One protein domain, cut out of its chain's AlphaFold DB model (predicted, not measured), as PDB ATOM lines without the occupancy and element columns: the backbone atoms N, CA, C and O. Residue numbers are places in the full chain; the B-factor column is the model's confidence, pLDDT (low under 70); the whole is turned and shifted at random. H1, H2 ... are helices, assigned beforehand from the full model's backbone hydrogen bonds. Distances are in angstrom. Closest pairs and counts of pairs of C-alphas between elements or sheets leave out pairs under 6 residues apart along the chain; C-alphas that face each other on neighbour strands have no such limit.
ATOM      1  N   THR A  18     263.340 272.149 159.493       54.34
ATOM      2  CA  THR A  18     263.568 272.023 160.948       54.34
ATOM      3  C   THR A  18     264.758 271.134 161.316       54.34
ATOM      4  O   THR A  18     265.328 271.297 162.403       54.34
ATOM      5  N   TRP A  19     265.154 270.230 160.416       62.75
ATOM      6  CA  TRP A  19     266.222 269.244 160.626       62.75
ATOM      7  C   TRP A  19     267.569 269.638 160.007       62.75
ATOM      8  O   TRP A  19     268.583 269.078 160.413       62.75
ATOM      9  N   SER A  20     267.601 270.612 159.089       64.69
ATOM     10  CA  SER A  20     268.817 271.051 158.376       64.69
ATOM     11  C   SER A  20     269.928 271.562 159.304       64.69
ATOM     12  O   SER A  20     271.106 271.457 158.980       64.69
ATOM     13  N   ARG A  21     269.555 272.050 160.491       81.00
ATOM     14  CA  ARG A  21     270.453 272.542 161.549       81.00
ATOM     15  C   ARG A  21     271.125 271.458 162.400       81.00
ATOM     16  O   ARG A  21     271.943 271.785 163.253       81.00
ATOM     17  N   TYR A  22     270.774 270.183 162.230       84.50
ATOM     18  CA  TYR A  22     271.332 269.093 163.034       84.50
ATOM     19  C   TYR A  22     272.301 268.231 162.229       84.50
ATOM     20  O   TYR A  22     272.060 267.905 161.070       84.50
ATOM     21  N   ALA A  23     273.371 267.774 162.883       85.19
ATOM     22  CA  ALA A  23     274.269 266.790 162.292       85.19
ATOM     23  C   ALA A  23     273.502 265.497 161.920       85.19
ATOM     24  O   ALA A  23     272.615 265.078 162.675       85.19
ATOM     25  N   PRO A  24     273.876 264.791 160.833       87.06
ATOM     26  CA  PRO A  24     273.210 263.554 160.409       87.06
ATOM     27  C   PRO A  24     273.089 262.492 161.511       87.06
ATOM     28  O   PRO A  24     272.083 261.788 161.596       87.06
ATOM     29  N   ALA A  25     274.090 262.395 162.396       85.94
ATOM     30  CA  ALA A  25     274.055 261.498 163.551       85.94
ATOM     31  C   ALA A  25     272.921 261.851 164.529       85.94
ATOM     32  O   ALA A  25     272.212 260.961 164.990       85.94
ATOM     33  N   THR A  26     272.708 263.142 164.793       88.56
ATOM     34  CA  THR A  26     271.640 263.644 165.666       88.56
ATOM     35  C   THR A  26     270.262 263.391 165.063       88.56
ATOM     36  O   THR A  26     269.354 262.958 165.770       88.56
ATOM     37  N   ILE A  27     270.107 263.603 163.752       89.44
ATOM     38  CA  ILE A  27     268.852 263.315 163.040       89.44
ATOM     39  C   ILE A  27     268.530 261.820 163.133       89.44
ATOM     40  O   ILE A  27     267.436 261.443 163.545       89.44
ATOM     41  N   ASN A  28     269.503 260.961 162.820       90.44
ATOM     42  CA  ASN A  28     269.313 259.512 162.855       90.44
ATOM     43  C   ASN A  28     269.054 258.979 164.271       90.44
ATOM     44  O   ASN A  28     268.235 258.076 164.427       90.44
ATOM     45  N   LEU A  29     269.695 259.551 165.298       90.69
ATOM     46  CA  LEU A  29     269.430 259.220 166.701       90.69
ATOM     47  C   LEU A  29     267.984 259.552 167.092       90.69
ATOM     48  O   LEU A  29     267.291 258.718 167.668       90.69
ATOM     49  N   ARG A  30     267.504 260.749 166.736       92.12
ATOM     50  CA  ARG A  30     266.122 261.165 167.011       92.12
ATOM     51  C   ARG A  30     265.107 260.319 166.241       92.12
ATOM     52  O   ARG A  30     264.117 259.892 166.824       92.12
ATOM     53  N   LEU A  31     265.378 260.002 164.973       91.88
ATOM     54  CA  LEU A  31     264.550 259.076 164.193       91.88
ATOM     55  C   LEU A  31     264.492 257.683 164.832       91.88
ATOM     56  O   LEU A  31     263.428 257.071 164.852       91.88
ATOM     57  N   ALA A  32     265.607 257.176 165.365       91.75
ATOM     58  CA  ALA A  32     265.623 255.897 166.072       91.75
ATOM     59  C   ALA A  32     264.734 255.927 167.328       91.75
ATOM     60  O   ALA A  32     263.981 254.982 167.547       91.75
ATOM     61  N   ALA A  33     264.766 257.021 168.097       93.38
ATOM     62  CA  ALA A  33     263.900 257.202 169.261       93.38
ATOM     63  C   ALA A  33     262.412 257.227 168.874       93.38
ATOM     64  O   ALA A  33     261.626 256.475 169.442       93.38
ATOM     65  N   VAL A  34     262.037 258.015 167.857       93.00
ATOM     66  CA  VAL A  34     260.650 258.084 167.359       93.00
ATOM     67  C   VAL A  34     260.156 256.714 166.902       93.00
ATOM     68  O   VAL A  34     259.061 256.301 167.275       93.00
ATOM     69  N   ARG A  35     260.971 255.979 166.134       93.44
ATOM     70  CA  ARG A  35     260.623 254.619 165.703       93.44
ATOM     71  C   ARG A  35     260.409 253.703 166.902       93.44
ATOM     72  O   ARG A  35     259.419 252.987 166.919       93.44
ATOM     73  N   ARG A  36     261.302 253.732 167.901       94.38
ATOM     74  CA  ARG A  36     261.162 252.885 169.092       94.38
ATOM     75  C   ARG A  36     259.856 253.176 169.827       94.38
ATOM     76  O   ARG A  36     259.123 252.238 170.095       94.38
ATOM     77  N   VAL A  37     259.533 254.448 170.064       95.25
ATOM     78  CA  VAL A  37     258.269 254.844 170.709       95.25
ATOM     79  C   VAL A  37     257.055 254.374 169.905       95.25
ATOM     80  O   VAL A  37     256.112 253.856 170.490       95.25
ATOM     81  N   ALA A  38     257.078 254.497 168.575       94.38
ATOM     82  CA  ALA A  38     255.977 254.037 167.729       94.38
ATOM     83  C   ALA A  38     255.773 252.511 167.782       94.38
ATOM     84  O   ALA A  38     254.633 252.059 167.773       94.38
ATOM     85  N   TYR A  39     256.855 251.725 167.852       93.88
ATOM     86  CA  TYR A  39     256.759 250.271 168.027       93.88
ATOM     87  C   TYR A  39     256.189 249.901 169.396       93.88
ATOM     88  O   TYR A  39     255.223 249.153 169.451       93.88
ATOM     89  N   GLU A  40     256.707 250.489 170.477       94.88
ATOM     90  CA  GLU A  40     256.195 250.235 171.833       94.88
ATOM     91  C   GLU A  40     254.716 250.637 171.965       94.88
ATOM     92  O   GLU A  40     253.916 249.907 172.542       94.88
ATOM     93  N   ALA A  41     254.315 251.767 171.369       95.44
ATOM     94  CA  ALA A  41     252.916 252.191 171.340       95.44
ATOM     95  C   ALA A  41     252.027 251.215 170.554       95.44
ATOM     96  O   ALA A  41     250.876 251.007 170.930       95.44
ATOM     97  N   ALA A  42     252.538 250.610 169.479       95.75
ATOM     98  CA  ALA A  42     251.790 249.610 168.728       95.75
ATOM     99  C   ALA A  42     251.678 248.272 169.463       95.75
ATOM    100  O   ALA A  42     250.616 247.652 169.431       95.75
ATOM    101  N   ASP A  43     252.733 247.854 170.163       94.00
ATOM    102  CA  ASP A  43     252.709 246.654 171.002       94.00
ATOM    103  C   ASP A  43     251.773 246.833 172.210       94.00
ATOM    104  O   ASP A  43     251.067 245.898 172.583       94.00
ATOM    105  N   ALA A  44     251.672 248.053 172.747       95.56
ATOM    106  CA  ALA A  44     250.703 248.431 173.778       95.56
ATOM    107  C   ALA A  44     249.272 248.684 173.248       95.56
ATOM    108  O   ALA A  44     248.385 249.025 174.027       95.56
ATOM    109  N   GLY A  45     249.030 248.569 171.936       95.19
ATOM    110  CA  GLY A  45     247.713 248.791 171.321       95.19
ATOM    111  C   GLY A  45     247.273 250.258 171.201       95.19
ATOM    112  O   GLY A  45     246.148 250.528 170.791       95.19
ATOM    113  N   LEU A  46     248.148 251.216 171.518       95.88
ATOM    114  CA  LEU A  46     247.894 252.661 171.443       95.88
ATOM    115  C   LEU A  46     248.086 253.236 170.030       95.88
ATOM    116  O   LEU A  46     247.654 254.352 169.743       95.88
ATOM    117  N   LEU A  47     248.762 252.498 169.149       94.75
ATOM    118  CA  LEU A  47     249.008 252.870 167.759       94.75
ATOM    119  C   LEU A  47     248.763 251.662 166.849       94.75
ATOM    120  O   LEU A  47     249.073 250.530 167.208       94.75
ATOM    121  N   SER A  48     248.245 251.873 165.639       95.12
ATOM    122  CA  SER A  48     248.120 250.754 164.700       95.12
ATOM    123  C   SER A  48     249.501 250.260 164.246       95.12
ATOM    124  O   SER A  48     250.427 251.044 164.003       95.12
ATOM    125  N   ARG A  49     249.636 248.939 164.068       91.88
ATOM    126  CA  ARG A  49     250.874 248.315 163.560       91.88
ATOM    127  C   ARG A  49     251.271 248.860 162.184       91.88
ATOM    128  O   ARG A  49     252.457 248.984 161.890       91.88
ATOM    129  N   GLU A  50     250.291 249.229 161.361       92.50
ATOM    130  CA  GLU A  50     250.520 249.840 160.050       92.50
ATOM    131  C   GLU A  50     251.177 251.224 160.165       92.50
ATOM    132  O   GLU A  50     252.173 251.496 159.485       92.50
ATOM    133  N   LEU A  51     250.682 252.082 161.063       90.25
ATOM    134  CA  LEU A  51     251.264 253.404 161.305       90.25
ATOM    135  C   LEU A  51     252.679 253.288 161.886       90.25
ATOM    136  O   LEU A  51     253.593 253.980 161.427       90.25
ATOM    137  N   ALA A  52     252.892 252.361 162.826       91.00
ATOM    138  CA  ALA A  52     254.220 252.066 163.355       91.00
ATOM    139  C   ALA A  52     255.184 251.599 162.251       91.00
ATOM    140  O   ALA A  52     256.295 252.127 162.137       91.00
ATOM    141  N   ALA A  53     254.752 250.695 161.365       90.25
ATOM    142  CA  ALA A  53     255.539 250.254 160.212       90.25
ATOM    143  C   ALA A  53     255.838 251.404 159.228       90.25
ATOM    144  O   ALA A  53     256.933 251.473 158.657       90.25
ATOM    145  N   GLY A  54     254.907 252.353 159.075       90.06
ATOM    146  CA  GLY A  54     255.076 253.570 158.280       90.06
ATOM    147  C   GLY A  54     256.295 254.404 158.690       90.06
ATOM    148  O   GLY A  54     257.001 254.927 157.824       90.06
ATOM    149  N   THR A  55     256.641 254.441 159.983       88.44
ATOM    150  CA  THR A  55     257.818 255.182 160.489       88.44
ATOM    151  C   THR A  55     259.156 254.666 159.938       88.44
ATOM    152  O   THR A  55     260.141 255.408 159.867       88.44
ATOM    153  N   ARG A  56     259.212 253.405 159.485       82.31
ATOM    154  CA  ARG A  56     260.402 252.811 158.854       82.31
ATOM    155  C   ARG A  56     260.624 253.327 157.429       82.31
ATOM    156  O   ARG A  56     261.759 253.316 156.957       82.31
ATOM    157  N   ARG A  57     259.569 253.810 156.759       86.88
ATOM    158  CA  ARG A  57     259.647 254.379 155.399       86.88
ATOM    159  C   ARG A  57     260.372 255.726 155.384       86.88
ATOM    160  O   ARG A  57     260.987 256.073 154.377       86.88
ATOM    161  N   VAL A  58     260.357 256.455 156.503       87.81
ATOM    162  CA  VAL A  58     261.143 257.683 156.677       87.81
ATOM    163  C   VAL A  58     262.617 257.300 156.726       87.81
ATOM    164  O   VAL A  58     263.093 256.769 157.730       87.81
ATOM    165  N   LYS A  59     263.350 257.528 155.635       85.88
ATOM    166  CA  LYS A  59     264.773 257.183 155.556       85.88
ATOM    167  C   LYS A  59     265.595 258.102 156.458       85.88
ATOM    168  O   LYS A  59     265.339 259.298 156.560       85.88
ATOM    169  N   GLY A  60     266.595 257.515 157.113       85.44
ATOM    170  CA  GLY A  60     267.613 258.294 157.809       85.44
ATOM    171  C   GLY A  60     268.460 259.101 156.827       85.44
ATOM    172  O   GLY A  60     268.526 258.791 155.636       85.44
ATOM    173  N   VAL A  61     269.146 260.117 157.340       88.38
ATOM    174  CA  VAL A  61     270.097 260.895 156.545       88.38
ATOM    175  C   VAL A  61     271.332 260.035 156.297       88.38
ATOM    176  O   VAL A  61     271.907 259.475 157.239       88.38
ATOM    177  N   ARG A  62     271.737 259.913 155.027       82.06
ATOM    178  CA  ARG A  62     272.916 259.133 154.636       82.06
ATOM    179  C   ARG A  62     274.143 259.689 155.353       82.06
ATOM    180  O   ARG A  62     274.487 260.857 155.206       82.06
ATOM    181  N   ARG A  63     274.821 258.827 156.106       73.00
ATOM    182  CA  ARG A  63     276.126 259.118 156.693       73.00
ATOM    183  C   ARG A  63     277.179 258.455 155.822       73.00
ATOM    184  O   ARG A  63     277.352 257.242 155.886       73.00
ATOM    185  N   ILE A  64     277.868 259.243 155.008       70.75
ATOM    186  CA  ILE A  64     279.141 258.799 154.440       70.75
ATOM    187  C   ILE A  64     280.126 258.827 155.612       70.75
ATOM    188  O   ILE A  64     280.190 259.820 156.337       70.75
ATOM    189  N   GLY A  65     280.770 257.695 155.894       56.88
ATOM    190  CA  GLY A  65     281.670 257.558 157.033       56.88
ATOM    191  C   GLY A  65     282.836 258.530 156.902       56.88
ATOM    192  O   GLY A  65     283.811 258.234 156.228       56.88
ATOM    193  N   VAL A  66     282.740 259.692 157.540       55.59
ATOM    194  CA  VAL A  66     283.895 260.567 157.729       55.59
ATOM    195  C   VAL A  66     284.808 259.846 158.716       55.59
ATOM    196  O   VAL A  66     284.376 259.543 159.835       55.59
ATOM    197  N   ARG A  67     286.040 259.522 158.295       54.03
ATOM    198  CA  ARG A  67     287.103 259.106 159.220       54.03
ATOM    199  C   ARG A  67     287.164 260.177 160.307       54.03
ATOM    200  O   ARG A  67     287.355 261.344 159.986       54.03
TER     201      ARG A  67
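This is residues 18 to 67 of the 196 residues of the protein "Tyrosine-type recombinase/integrase" of Luteitalea sp (UniProt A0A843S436). One long helix, H1, makes most of the length of a rod; after its last residue, Asp 43, a tight link folds back into a short helix, H2, side by side with residues 35 to 43 of H1, and residues 55 to 67 then run back as a tail with no named element, past the residue where H1 begins. The two helices make a lopsided helical hairpin. The printed part has 50 residues, with two named helices in the order H1, H2 and no named strand; the class is all helix. It is loose, with a radius of gyration of the C-alphas of 12.9 A, and spans 41 by 17 by 17 A.

Start at C-alpha 18, at (263.568, 272.023, 160.948), and go on to C-alpha 24 at (273.210, 263.554, 160.409). There H1 begins; it holds residues 24 to 43 and measures 28.6 A from first to last C-alpha. Further on, look for H2 in residues 49 to 54, 8.6 A long, which ends with C-alpha 54 at (255.076, 253.570, 158.280).

Look at residues 35 to 43 of H1, the part of it that touches H2. The closest C-alphas of the two helices are those of Ala 38 and Ala 52, 5.1 A apart. Their lines stand at a shallow tilt of 15 degrees, and they run opposite ways, as a helical hairpin. In both H1 and H2, every O i to N i+4 pair is within hydrogen-bond range.

The two C-alphas farthest apart are those of Gly 45 and Arg 67, at 42.5 A. The printed part has no cut, and the link from H1 to H2, 5 residues, is tight. In the B-factor column you will find a mean pLDDT of the printed part of 86.0, with residues 18 to 20 and 65 to 67 under 70.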